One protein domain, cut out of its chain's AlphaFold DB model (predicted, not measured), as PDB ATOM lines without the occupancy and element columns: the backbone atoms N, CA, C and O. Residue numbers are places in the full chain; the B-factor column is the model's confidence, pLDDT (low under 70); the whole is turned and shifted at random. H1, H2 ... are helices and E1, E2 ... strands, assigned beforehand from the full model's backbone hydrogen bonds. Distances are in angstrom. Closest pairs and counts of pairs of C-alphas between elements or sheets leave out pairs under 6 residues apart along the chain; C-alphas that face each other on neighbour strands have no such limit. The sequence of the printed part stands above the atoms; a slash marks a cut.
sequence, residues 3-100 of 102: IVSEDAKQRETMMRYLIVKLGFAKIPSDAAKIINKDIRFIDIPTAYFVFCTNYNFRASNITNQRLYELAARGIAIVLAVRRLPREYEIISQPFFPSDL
ATOM      1  N   ILE A   3      33.619 101.173 210.442       97.38
ATOM      2  CA  ILE A   3      33.397 102.512 210.991       97.38
ATOM      3  C   ILE A   3      31.900 102.724 211.192       97.38
ATOM      4  O   ILE A   3      31.115 102.508 210.264       97.38
ATOM      5  N   VAL A   4      31.504 103.203 212.366       96.69
ATOM      6  CA  VAL A   4      30.100 103.470 212.695       96.69
ATOM      7  C   VAL A   4      29.928 104.945 213.033       96.69
ATOM      8  O   VAL A   4      30.460 105.424 214.025       96.69
ATOM      9  N   SER A   5      29.182 105.672 212.203       95.94
ATOM     10  CA  SER A   5      28.764 107.050 212.496       95.94
ATOM     11  C   SER A   5      27.558 107.434 211.643       95.94
ATOM     12  O   SER A   5      27.481 107.081 210.461       95.94
ATOM     13  N   GLU A   6      26.618 108.189 212.213       94.38
ATOM     14  CA  GLU A   6      25.471 108.714 211.468       94.38
ATOM     15  C   GLU A   6      25.901 109.773 210.432       94.38
ATOM     16  O   GLU A   6      25.371 109.787 209.312       94.38
ATOM     17  N   ASP A   7      26.938 110.568 210.727       95.31
ATOM     18  CA  ASP A   7      27.452 111.607 209.830       95.31
ATOM     19  C   ASP A   7      28.352 111.032 208.724       95.31
ATOM     20  O   ASP A   7      29.362 110.367 208.955       95.31
ATOM     21  N   ALA A   8      27.995 111.334 207.475       94.88
ATOM     22  CA  ALA A   8      28.761 110.922 206.306       94.88
ATOM     23  C   ALA A   8      30.155 111.555 206.244       94.88
ATOM     24  O   ALA A   8      31.098 110.871 205.845       94.88
ATOM     25  N   LYS A   9      30.298 112.824 206.646       94.62
ATOM     26  CA  LYS A   9      31.602 113.500 206.629       94.62
ATOM     27  C   LYS A   9      32.530 112.894 207.676       94.62
ATOM     28  O   LYS A   9      33.679 112.590 207.362       94.62
ATOM     29  N   GLN A  10      32.022 112.640 208.882       95.56
ATOM     30  CA  GLN A  10      32.781 111.957 209.928       95.56
ATOM     31  C   GLN A  10      33.230 110.551 209.495       95.56
ATOM     32  O   GLN A  10      34.408 110.232 209.645       95.56
ATOM     33  N   ARG A  11      32.353 109.746 208.865       96.44
ATOM     34  CA  ARG A  11      32.736 108.426 208.314       96.44
ATOM     35  C   ARG A  11      33.895 108.519 207.321       96.44
ATOM     36  O   ARG A  11      34.810 107.700 207.367       96.44
ATOM     37  N   GLU A  12      33.866 109.505 206.430       96.19
ATOM     38  CA  GLU A  12      34.926 109.710 205.442       96.19
ATOM     39  C   GLU A  12      36.251 110.130 206.096       96.19
ATOM     40  O   GLU A  12      37.302 109.575 205.772       96.19
ATOM     41  N   THR A  13      36.205 111.051 207.060       95.94
ATOM     42  CA  THR A  13      37.383 111.482 207.829       95.94
ATOM     43  C   THR A  13      38.006 110.323 208.606       95.94
ATOM     44  O   THR A  13      39.210 110.086 208.493       95.94
ATOM     45  N   MET A  14      37.190 109.548 209.327       96.75
ATOM     46  CA  MET A  14      37.639 108.363 210.063       96.75
ATOM     47  C   MET A  14      38.246 107.312 209.127       96.75
ATOM     48  O   MET A  14      39.277 106.726 209.448       96.75
ATOM     49  N   MET A  15      37.651 107.095 207.948       97.12
ATOM     50  CA  MET A  15      38.175 106.143 206.966       97.12
ATOM     51  C   MET A  15      39.538 106.565 206.434       97.12
ATOM     52  O   MET A  15      40.456 105.749 206.416       97.12
ATOM     53  N   ARG A  16      39.707 107.837 206.062       97.00
ATOM     54  CA  ARG A  16      41.010 108.362 205.629       97.00
ATOM     55  C   ARG A  16      42.063 108.197 206.724       97.00
ATOM     56  O   ARG A  16      43.169 107.754 206.432       97.00
ATOM     57  N   TYR A  17      41.708 108.503 207.973       95.62
ATOM     58  CA  TYR A  17      42.594 108.320 209.122       95.62
ATOM     59  C   TYR A  17      43.002 106.849 209.308       95.62
ATOM     60  O   TYR A  17      44.192 106.553 209.408       95.62
ATOM     61  N   LEU A  18      42.041 105.915 209.295       95.81
ATOM     62  CA  LEU A  18      42.325 104.484 209.442       95.81
ATOM     63  C   LEU A  18      43.204 103.953 208.308       95.81
ATOM     64  O   LEU A  18      44.155 103.232 208.574       95.81
ATOM     65  N   ILE A  19      42.940 104.331 207.060       96.69
ATOM     66  CA  ILE A  19      43.726 103.882 205.900       96.69
ATOM     67  C   ILE A  19      45.185 104.343 206.001       96.69
ATOM     68  O   ILE A  19      46.090 103.562 205.705       96.69
ATOM     69  N   VAL A  20      45.422 105.576 206.467       96.81
ATOM     70  CA  VAL A  20      46.780 106.071 206.739       96.81
ATOM     71  C   VAL A  20      47.428 105.281 207.875       96.81
ATOM     72  O   VAL A  20      48.553 104.810 207.730       96.81
ATOM     73  N   LYS A  21      46.707 105.060 208.981       94.50
ATOM     74  CA  LYS A  21      47.199 104.282 210.131       94.50
ATOM     75  C   LYS A  21      47.537 102.830 209.766       94.50
ATOM     76  O   LYS A  21      48.459 102.259 210.335       94.50
ATOM     77  N   LEU A  22      46.807 102.250 208.815       94.50
ATOM     78  CA  LEU A  22      47.031 100.903 208.287       94.50
ATOM     79  C   LEU A  22      48.147 100.840 207.226       94.50
ATOM     80  O   LEU A  22      48.478  99.751 206.770       94.50
ATOM     81  N   GLY A  23      48.722 101.978 206.820       96.06
ATOM     82  CA  GLY A  23      49.845 102.031 205.879       96.06
ATOM     83  C   GLY A  23      49.469 101.946 204.396       96.06
ATOM     84  O   GLY A  23      50.360 101.897 203.553       96.06
ATOM     85  N   PHE A  24      48.178 101.980 204.048       96.12
ATOM     86  CA  PHE A  24      47.717 101.986 202.648       96.12
ATOM     87  C   PHE A  24      47.916 103.343 201.957       96.12
ATOM     88  O   PHE A  24      47.886 103.432 200.731       96.12
ATOM     89  N   ALA A  25      48.111 104.407 202.736       97.06
ATOM     90  CA  ALA A  25      48.405 105.746 202.248       97.06
ATOM     91  C   ALA A  25      49.329 106.483 203.225       97.06
ATOM     92  O   ALA A  25      49.284 106.243 204.428       97.06
ATOM     93  N   LYS A  26      50.139 107.423 202.720       96.56
ATOM     94  CA  LYS A  26      51.009 108.261 203.566       96.56
ATOM     95  C   LYS A  26      50.269 109.442 204.191       96.56
ATOM     96  O   LYS A  26      50.598 109.851 205.299       96.56
ATOM     97  N   ILE A  27      49.289 109.999 203.478       96.56
ATOM     98  CA  ILE A  27      48.521 111.175 203.895       96.56
ATOM     99  C   ILE A  27      47.021 110.998 203.594       96.56
ATOM    100  O   ILE A  27      46.663 110.241 202.686       96.56
ATOM    101  N   PRO A  28      46.120 111.711 204.301       95.56
ATOM    102  CA  PRO A  28      44.671 111.555 204.129       95.56
ATOM    103  C   PRO A  28      44.150 111.837 202.712       95.56
ATOM    104  O   PRO A  28      43.157 111.244 202.293       95.56
ATOM    105  N   SER A  29      44.797 112.736 201.965       96.00
ATOM    106  CA  SER A  29      44.419 113.055 200.582       96.00
ATOM    107  C   SER A  29      44.745 111.925 199.601       96.00
ATOM    108  O   SER A  29      44.017 111.746 198.629       96.00
ATOM    109  N   ASP A  30      45.785 111.132 199.863       95.62
ATOM    110  CA  ASP A  30      46.078 109.924 199.089       95.62
ATOM    111  C   ASP A  30      45.110 108.799 199.445       95.62
ATOM    112  O   ASP A  30      44.583 108.143 198.550       95.62
ATOM    113  N   ALA A  31      44.787 108.645 200.736       96.69
ATOM    114  CA  ALA A  31      43.756 107.709 201.179       96.69
ATOM    115  C   ALA A  31      42.413 107.979 200.482       96.69
ATOM    116  O   ALA A  31      41.734 107.045 200.063       96.69
ATOM    117  N   ALA A  32      42.050 109.252 200.286       95.69
ATOM    118  CA  ALA A  32      40.818 109.638 199.599       95.69
ATOM    119  C   ALA A  32      40.701 109.084 198.166       95.69
ATOM    120  O   ALA A  32      39.586 108.867 197.702       95.69
ATOM    121  N   LYS A  33      41.820 108.822 197.477       95.62
ATOM    122  CA  LYS A  33      41.833 108.330 196.087       95.62
ATOM    123  C   LYS A  33      41.481 106.846 195.965       95.62
ATOM    124  O   LYS A  33      41.071 106.413 194.896       95.62
ATOM    125  N   ILE A  34      41.661 106.077 197.039       95.38
ATOM    126  CA  ILE A  34      41.444 104.620 197.063       95.38
ATOM    127  C   ILE A  34      40.178 104.218 197.836       95.38
ATOM    128  O   ILE A  34      39.874 103.035 197.975       95.38
ATOM    129  N   ILE A  35      39.434 105.204 198.339       96.38
ATOM    130  CA  ILE A  35      38.139 105.027 198.993       96.38
ATOM    131  C   ILE A  35      37.032 105.121 197.945       96.38
ATOM    132  O   ILE A  35      36.941 106.104 197.213       96.38
ATOM    133  N   ASN A  36      36.113 104.157 197.951       96.62
ATOM    134  CA  ASN A  36      34.882 104.243 197.175       96.62
ATOM    135  C   ASN A  36      33.699 104.676 198.044       96.62
ATOM    136  O   ASN A  36      33.627 104.402 199.243       96.62
ATOM    137  N   LYS A  37      32.729 105.357 197.426       94.25
ATOM    138  CA  LYS A  37      31.485 105.747 198.107       94.25
ATOM    139  C   LYS A  37      30.496 104.599 198.236       94.25
ATOM    140  O   LYS A  37      29.683 104.608 199.148       94.25
ATOM    141  N   ASP A  38      30.542 103.649 197.315       93.06
ATOM    142  CA  ASP A  38      29.601 102.541 197.248       93.06
ATOM    143  C   ASP A  38      30.344 101.266 196.863       93.06
ATOM    144  O   ASP A  38      31.287 101.297 196.068       93.06
ATOM    145  N   ILE A  39      29.902 100.143 197.421       94.31
ATOM    146  CA  ILE A  39      30.507  98.837 197.181       94.31
ATOM    147  C   ILE A  39      30.389  98.403 195.716       94.31
ATOM    148  O   ILE A  39      31.235  97.665 195.228       94.31
ATOM    149  N   ARG A  40      29.376  98.898 194.997       91.88
ATOM    150  CA  ARG A  40      29.137  98.593 193.579       91.88
ATOM    151  C   ARG A  40      30.235  99.111 192.650       91.88
ATOM    152  O   ARG A  40      30.321  98.650 191.520       91.88
ATOM    153  N   PHE A  41      31.057 100.055 193.110       92.44
ATOM    154  CA  PHE A  41      32.209 100.560 192.356       92.44
ATOM    155  C   PHE A  41      33.486  99.739 192.586       92.44
ATOM    156  O   PHE A  41      34.533 100.080 192.044       92.44
ATOM    157  N   ILE A  42      33.418  98.677 193.393       93.62
ATOM    158  CA  ILE A  42      34.544  97.792 193.683       93.62
ATOM    159  C   ILE A  42      34.274  96.434 193.042       93.62
ATOM    160  O   ILE A  42      33.274  95.781 193.346       93.62
ATOM    161  N   ASP A  43      35.202  95.976 192.205       92.50
ATOM    162  CA  ASP A  43      35.198  94.604 191.706       92.50
ATOM    163  C   ASP A  43      35.708  93.650 192.796       92.50
ATOM    164  O   ASP A  43      36.896  93.356 192.910       92.50
ATOM    165  N   ILE A  44      34.791  93.207 193.660       91.31
ATOM    166  CA  ILE A  44      35.085  92.371 194.835       91.31
ATOM    167  C   ILE A  44      35.940  91.130 194.495       91.31
ATOM    168  O   ILE A  44      36.886  90.868 195.234       91.31
ATOM    169  N   PRO A  45      35.678  90.363 193.416       88.94
ATOM    170  CA  PRO A  45      36.480  89.187 193.068       88.94
ATOM    171  C   PRO A  45      37.976  89.450 192.862       88.94
ATOM    172  O   PRO A  45      38.774  88.552 193.128       88.94
ATOM    173  N   THR A  46      38.357  90.641 192.389       90.38
ATOM    174  CA  THR A  46      39.751  90.993 192.057       90.38
ATOM    175  C   THR A  46      40.363  92.022 193.013       90.38
ATOM    176  O   THR A  46      41.525  92.403 192.862       90.38
ATOM    177  N   ALA A  47      39.607  92.467 194.019       93.88
ATOM    178  CA  ALA A  47      40.033  93.504 194.945       93.88
ATOM    179  C   ALA A  47      41.155  93.031 195.889       93.88
ATOM    180  O   ALA A  47      41.030  92.019 196.575       93.88
ATOM    181  N   TYR A  48      42.219  93.832 195.998       92.69
ATOM    182  CA  TYR A  48      43.310  93.635 196.970       92.69
ATOM    183  C   TYR A  48      43.036  94.281 198.335       92.69
ATOM    184  O   TYR A  48      43.694  93.969 199.325       92.69
ATOM    185  N   PHE A  49      42.072  95.198 198.386       95.88
ATOM    186  CA  PHE A  49      41.517  95.808 199.590       95.88
ATOM    187  C   PHE A  49      40.135  96.377 199.257       95.88
ATOM    188  O   PHE A  49      39.822  96.648 198.096       95.88
ATOM    189  N   VAL A  50      39.301  96.582 200.274       97.38
ATOM    190  CA  VAL A  50      37.949  97.127 200.112       97.38
ATOM    191  C   VAL A  50      37.739  98.259 201.105       97.38
ATOM    192  O   VAL A  50      37.611  98.015 202.303       97.38
ATOM    193  N   PHE A  51      37.655  99.493 200.605       97.69
ATOM    194  CA  PHE A  51      37.358 100.684 201.403       97.69
ATOM    195  C   PHE A  51      36.086 101.360 200.889       97.69
ATOM    196  O   PHE A  51      36.057 101.859 199.764       97.69
ATOM    197  N   CYS A  52      35.023 101.353 201.700       97.00
ATOM    198  CA  CYS A  52      33.705 101.850 201.297       97.00
ATOM    199  C   CYS A  52      33.040 102.710 202.382       97.00
ATOM    200  O   CYS A  52      32.771 102.215 203.474       97.00
ATOM    201  N   THR A  53      32.731 103.980 202.098       96.50
ATOM    202  CA  THR A  53      32.211 104.940 203.105       96.50
ATOM    203  C   THR A  53      30.701 104.890 203.348       96.50
ATOM    204  O   THR A  53      30.189 105.554 204.261       96.50
ATOM    205  N   ASN A  54      29.967 104.130 202.540       94.94
ATOM    206  CA  ASN A  54      28.530 103.962 202.697       94.94
ATOM    207  C   ASN A  54      28.121 102.530 202.357       94.94
ATOM    208  O   ASN A  54      27.722 102.222 201.235       94.94
ATOM    209  N   TYR A  55      28.223 101.655 203.351       96.12
ATOM    210  CA  TYR A  55      27.811 100.267 203.234       96.12
ATOM    211  C   TYR A  55      26.502 100.001 203.983       96.12
ATOM    212  O   TYR A  55      26.233 100.572 205.042       96.12
ATOM    213  N   ASN A  56      25.685  99.102 203.438       94.19
ATOM    214  CA  ASN A  56      24.482  98.608 204.089       94.19
ATOM    215  C   ASN A  56      24.520  97.081 204.119       94.19
ATOM    216  O   ASN A  56      24.250  96.429 203.112       94.19
ATOM    217  N   PHE A  57      24.784  96.515 205.297       92.56
ATOM    218  CA  PHE A  57      24.810  95.066 205.496       92.56
ATOM    219  C   PHE A  57      23.481  94.374 205.165       92.56
ATOM    220  O   PHE A  57      23.473  93.186 204.876       92.56
ATOM    221  N   ARG A  58      22.345  95.079 205.174       91.19
ATOM    222  CA  ARG A  58      21.043  94.489 204.822       91.19
ATOM    223  C   ARG A  58      20.732  94.541 203.329       91.19
ATOM    224  O   ARG A  58      19.719  93.997 202.912       91.19
ATOM    225  N   ALA A  59      21.566  95.206 202.528       90.75
ATOM    226  CA  ALA A  59      21.302  95.362 201.102       90.75
ATOM    227  C   ALA A  59      21.517  94.063 200.313       90.75
ATOM    228  O   ALA A  59      20.790  93.812 199.358       90.75
ATOM    229  N   SER A  60      22.516  93.249 200.679       89.94
ATOM    230  CA  SER A  60      22.848  92.025 199.942       89.94
ATOM    231  C   SER A  60      23.629  91.027 200.796       89.94
ATOM    232  O   SER A  60      24.793  91.247 201.138       89.94
ATOM    233  N   ASN A  61      23.011  89.874 201.065       90.00
ATOM    234  CA  ASN A  61      23.657  88.770 201.780       90.00
ATOM    235  C   ASN A  61      24.796  88.143 200.965       90.00
ATOM    236  O   ASN A  61      25.818  87.763 201.529       90.00
ATOM    237  N   ILE A  62      24.652  88.080 199.636       92.88
ATOM    238  CA  ILE A  62      25.692  87.551 198.741       92.88
ATOM    239  C   ILE A  62      26.940  88.436 198.813       92.88
ATOM    240  O   ILE A  62      28.057  87.934 198.912       92.88
ATOM    241  N   THR A  63      26.758  89.759 198.813       93.38
ATOM    242  CA  THR A  63      27.870  90.709 198.930       93.38
ATOM    243  C   THR A  63      28.558  90.583 200.287       93.38
ATOM    244  O   THR A  63      29.782  90.504 200.325       93.38
ATOM    245  N   ASN A  64      27.797  90.472 201.384       93.88
ATOM    246  CA  ASN A  64      28.366  90.220 202.713       93.88
ATOM    247  C   ASN A  64      29.226  88.952 202.727       93.88
ATOM    248  O   ASN A  64      30.362  88.995 203.188       93.88
ATOM    249  N   GLN A  65      28.709  87.848 202.178       93.06
ATOM    250  CA  GLN A  65      29.426  86.577 202.122       93.06
ATOM    251  C   GLN A  65      30.766  86.716 201.392       93.06
ATOM    252  O   GLN A  65      31.794  86.278 201.904       93.06
ATOM    253  N   ARG A  66      30.786  87.395 200.238       94.19
ATOM    254  CA  ARG A  66      32.033  87.654 199.500       94.19
ATOM    255  C   ARG A  66      33.017  88.507 200.294       94.19
ATOM    256  O   ARG A  66      34.210  88.227 200.274       94.19
ATOM    257  N   LEU A  67      32.539  89.517 201.017       94.62
ATOM    258  CA  LEU A  67      33.398  90.323 201.887       94.62
ATOM    259  C   LEU A  67      33.989  89.482 203.026       94.62
ATOM    260  O   LEU A  67      35.172  89.619 203.325       94.62
ATOM    261  N   TYR A  68      33.225  88.560 203.613       92.62
ATOM    262  CA  TYR A  68      33.765  87.631 204.610       92.62
ATOM    263  C   TYR A  68      34.805  86.678 204.020       92.62
ATOM    264  O   TYR A  68      35.845  86.464 204.637       92.62
ATOM    265  N   GLU A  69      34.580  86.160 202.810       93.31
ATOM    266  CA  GLU A  69      35.562  85.328 202.104       93.31
ATOM    267  C   GLU A  69      36.877  86.080 201.860       93.31
ATOM    268  O   GLU A  69      37.952  85.522 202.077       93.31
ATOM    269  N   LEU A  70      36.814  87.349 201.444       94.56
ATOM    270  CA  LEU A  70      38.004  88.186 201.276       94.56
ATOM    271  C   LEU A  70      38.717  88.421 202.615       94.56
ATOM    272  O   LEU A  70      39.933  88.243 202.699       94.56
ATOM    273  N   ALA A  71      37.977  88.752 203.676       93.75
ATOM    274  CA  ALA A  71      38.558  88.953 205.003       93.75
ATOM    275  C   ALA A  71      39.255  87.682 205.518       93.75
ATOM    276  O   ALA A  71      40.365  87.758 206.040       93.75
ATOM    277  N   ALA A  72      38.652  86.507 205.304       93.19
ATOM    278  CA  ALA A  72      39.237  85.215 205.661       93.19
ATOM    279  C   ALA A  72      40.525  84.899 204.876       93.19
ATOM    280  O   ALA A  72      41.389  84.183 205.375       93.19
ATOM    281  N   ARG A  73      40.686  85.463 203.672       93.81
ATOM    282  CA  ARG A  73      41.924  85.390 202.873       93.81
ATOM    283  C   ARG A  73      42.987  86.410 203.298       93.81
ATOM    284  O   ARG A  73      44.040  86.473 202.673       93.81
ATOM    285  N   GLY A  74      42.724  87.216 204.327       93.38
ATOM    286  CA  GLY A  74      43.638  88.256 204.803       93.38
ATOM    287  C   GLY A  74      43.570  89.566 204.014       93.38
ATOM    288  O   GLY A  74      44.444  90.415 204.171       93.38
ATOM    289  N   ILE A  75      42.545  89.757 203.178       95.81
ATOM    290  CA  ILE A  75      42.349  91.009 202.439       95.81
ATOM    291  C   ILE A  75      41.777  92.069 203.382       95.81
ATOM    292  O   ILE A  75      40.828  91.823 204.130       95.81
ATOM    293  N   ALA A  76      42.354  93.270 203.344       96.00
ATOM    294  CA  ALA A  76      41.939  94.363 204.209       96.00
ATOM    295  C   ALA A  76      40.584  94.932 203.775       96.00
ATOM    296  O   ALA A  76      40.410  95.382 202.641       96.00
ATOM    297  N   ILE A  77      39.634  94.958 204.710       96.75
ATOM    298  CA  ILE A  77      38.283  95.472 204.480       96.75
ATOM    299  C   ILE A  77      37.938  96.493 205.559       96.75
ATOM    300  O   ILE A  77      37.914  96.173 206.755       96.75
ATOM    301  N   VAL A  78      37.628  97.714 205.128       97.06
ATOM    302  CA  VAL A  78      37.113  98.795 205.972       97.06
ATOM    303  C   VAL A  78      35.819  99.312 205.356       97.06
ATOM    304  O   VAL A  78      35.805  99.894 204.272       97.06
ATOM    305  N   LEU A  79      34.714  99.099 206.058       97.25
ATOM    306  CA  LEU A  79      33.388  99.559 205.644       97.25
ATOM    307  C   LEU A  79      32.930 100.641 206.607       97.25
ATOM    308  O   LEU A  79      33.181 100.524 207.799       97.25
ATOM    309  N   ALA A  80      32.240 101.665 206.128       97.38
ATOM    310  CA  ALA A  80      31.596 102.638 206.992       97.38
ATOM    311  C   ALA A  80      30.077 102.549 206.855       97.38
ATOM    312  O   ALA A  80      29.531 102.516 205.750       97.38
ATOM    313  N   VAL A  81      29.399 102.507 207.995       96.75
ATOM    314  CA  VAL A  81      27.954 102.316 208.098       96.75
ATOM    315  C   VAL A  81      27.350 103.357 209.027       96.75
ATOM    316  O   VAL A  81      28.010 103.869 209.930       96.75
ATOM    317  N   ARG A  82      26.065 103.659 208.823       95.25
ATOM    318  CA  ARG A  82      25.318 104.520 209.755       95.25
ATOM    319  C   ARG A  82      25.083 103.827 211.090       95.25
ATOM    320  O   ARG A  82      25.219 104.438 212.138       95.25
ATOM    321  N   ARG A  83      24.716 102.547 211.030       92.94
ATOM    322  CA  ARG A  83      24.467 101.680 212.183       92.94
ATOM    323  C   ARG A  83      24.947 100.280 211.840       92.94
ATOM    324  O   ARG A  83      24.681  99.808 210.733       92.94
ATOM    325  N   LEU A  84      25.645  99.647 212.772       94.00
ATOM    326  CA  LEU A  84      26.063  98.258 212.656       94.00
ATOM    327  C   LEU A  84      24.946  97.370 213.225       94.00
ATOM    328  O   LEU A  84      24.564  97.558 214.378       94.00
ATOM    329  N   PRO A  85      24.352  96.461 212.434       92.94
ATOM    330  CA  PRO A  85      23.415  95.491 212.985       92.94
ATOM    331  C   PRO A  85      24.129  94.531 213.946       92.94
ATOM    332  O   PRO A  85      25.255  94.113 213.669       92.94
ATOM    333  N   ARG A  86      23.464  94.164 215.049       90.00
ATOM    334  CA  ARG A  86      24.039  93.347 216.138       90.00
ATOM    335  C   ARG A  86      24.610  92.022 215.649       90.00
ATOM    336  O   ARG A  86      25.649  91.582 216.125       90.00
ATOM    337  N   GLU A  87      23.957  91.404 214.671       90.12
ATOM    338  CA  GLU A  87      24.393  90.146 214.064       90.12
ATOM    339  C   GLU A  87      25.798  90.225 213.431       90.12
ATOM    340  O   GLU A  87      26.475  89.206 213.312       90.12
ATOM    341  N   TYR A  88      26.266  91.426 213.073       90.81
ATOM    342  CA  TYR A  88      27.578  91.651 212.467       90.81
ATOM    343  C   TYR A  88      28.626  92.190 213.450       90.81
ATOM    344  O   TYR A  88      29.806  92.239 213.105       90.81
ATOM    345  N   GLU A  89      28.241  92.568 214.671       88.06
ATOM    346  CA  GLU A  89      29.179  93.050 215.698       88.06
ATOM    347  C   GLU A  89      30.157  91.956 216.132       88.06
ATOM    348  O   GLU A  89      31.334  92.229 216.322       88.06
ATOM    349  N   ILE A  90      29.699  90.704 216.218       87.62
ATOM    350  CA  ILE A  90      30.519  89.571 216.680       87.62
ATOM    351  C   ILE A  90      31.666  89.263 215.706       87.62
ATOM    352  O   ILE A  90      32.745  88.841 216.113       87.62
ATOM    353  N   ILE A  91      31.429  89.466 214.409       88.44
ATOM    354  CA  ILE A  91      32.355  89.091 213.328       88.44
ATOM    355  C   ILE A  91      33.088  90.290 212.725       88.44
ATOM    356  O   ILE A  91      33.795  90.157 211.724       88.44
ATOM    357  N   SER A  92      32.921  91.474 213.306       92.44
ATOM    358  CA  SER A  92      33.592  92.680 212.853       92.44
ATOM    359  C   SER A  92      34.221  93.431 214.014       92.44
ATOM    360  O   SER A  92      33.858  93.271 215.169       92.44
ATOM    361  N   GLN A  93      35.206  94.260 213.690       93.75
ATOM    362  CA  GLN A  93      35.801  95.179 214.648       93.75
ATOM    363  C   GLN A  93      35.196  96.568 214.413       93.75
ATOM    364  O   GLN A  93      35.570  97.195 213.406       93.75
ATOM    365  N   PRO A  94      34.244  97.023 215.251       95.06
ATOM    366  CA  PRO A  94      33.656  98.347 215.127       95.06
ATOM    367  C   PRO A  94      34.638  99.438 215.577       95.06
ATOM    368  O   PRO A  94      35.448  99.225 216.473       95.06
ATOM    369  N   PHE A  95      34.543 100.603 214.942       95.44
ATOM    370  CA  PHE A  95      35.255 101.828 215.290       95.44
ATOM    371  C   PHE A  95      34.259 102.982 215.330       95.44
ATOM    372  O   PHE A  95      33.674 103.350 214.302       95.44
ATOM    373  N   PHE A  96      34.085 103.559 216.511       94.19
ATOM    374  CA  PHE A  96      33.269 104.739 216.755       94.19
ATOM    375  C   PHE A  96      34.142 106.002 216.777       94.19
ATOM    376  O   PHE A  96      35.359 105.914 216.956       94.19
ATOM    377  N   PRO A  97      33.555 107.198 216.589       91.31
ATOM    378  CA  PRO A  97      34.292 108.461 216.657       91.31
ATOM    379  C   PRO A  97      35.094 108.624 217.953       91.31
ATOM    380  O   PRO A  97      36.277 108.966 217.907       91.31
ATOM    381  N   SER A  98      34.492 108.238 219.083       89.69
ATOM    382  CA  SER A  98      35.109 108.242 220.413       89.69
ATOM    383  C   SER A  98      36.405 107.438 220.485       89.69
ATOM    384  O   SER A  98      37.329 107.829 221.192       89.69
ATOM    385  N   ASP A  99      36.503 106.342 219.730       86.56
ATOM    386  CA  ASP A  99      37.656 105.434 219.758       86.56
ATOM    387  C   ASP A  99      38.874 106.025 219.037       86.56
ATOM    388  O   ASP A  99      40.007 105.575 219.213       86.56
ATOM    389  N   LEU A 100      38.634 107.024 218.186       79.69
ATOM    390  CA  LEU A 100      39.634 107.666 217.340       79.69
ATOM    391  C   LEU A 100      39.869 109.139 217.724       79.69
ATOM    392  O   LEU A 100      40.680 109.803 217.079       79.69
TER     393      LEU A 100
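This is residues 3 to 100 of the 102 residues of an uncharacterized protein of termite gut metagenome (UniProt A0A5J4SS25). What is the main picture? A small sheet of two parallel strands, E1 and E2, makes the middle, with H1 over one face and H3 over the other; H2 crosses H1 near its end, and the short H4 and H5 lie at the outside. What is it made of? The printed part has 98 residues, with five named helices and two named strands in the order H1 H2 E1 H3 E2 H4 H5, and its class is mostly helix. How tightly is it built? It is compact and rounded, with a radius of gyration of the C-alphas of 12.6 A and spans of 33 by 29 by 21 A.

How are the strands joined? E1, residues 49 to 52, and E2, residues 76 to 81, are parallel neighbours at 8 degrees; N 50 and O 76, at 2.9 A, and N 78 and O 50, at 2.8 A, are within hydrogen-bond range. With H3, residues 61 to 72, they form a strand-helix-strand unit, two parallel neighbour strands with a helix between them along the chain, and its crossover is right-handed. Which helices come near the strands? The closest C-alphas of H3 and E2 are those of Ala 71 and Ile 77, 6.5 A apart. Those of E2 and H1, residues 8 to 21, are Ala 80 and Arg 11, 6.0 A apart. What lies farther out? H2, residues 28 to 34, touches H1 at residues 16 to 20 alone, closest at the C-alphas of Arg 16 and Pro 28, 5.1 A, and about perpendicular at 84 degrees. H5, residues 97 to 100, only just touches H1, at residues 10 to 14 alone, with 3 pairs of C-alphas within 8 A, the closest those of Met 14 and Pro 97, 7.4 A. H4, residues 86 to 89, touches no helix. Are the helix backbones complete? In H1 and H3 every O i to N i+4 pair is within hydrogen-bond range, in H2 1 of 3, beside 3 of 4 O i to N i+3 pairs; H4 and H5 are too short for an O i to N i+4 pair.

Where do the anchors lie? H1 begins at C-alpha 8 (28.761, 110.922, 206.306), E2 ends at C-alpha 81 (27.954, 102.316, 208.098), and H5 ends at C-alpha 100 (39.634, 107.666, 217.340). How long are the elements? From first to last C-alpha, H1 measures 20.0 A, E2 16.6 A, H3 16.4 A, H2 10.4 A, E1 10.0 A, H5 5.4 A and H4 5.2 A.

How large is it? The two C-alphas farthest apart, those of Lys 26 and Glu 87, are 33.9 A apart. Is anything cut, long or uncertain? The printed part has no cut, the link from H2 to E1, residues 35 to 48, is long, and no printed residue has a pLDDT under 70.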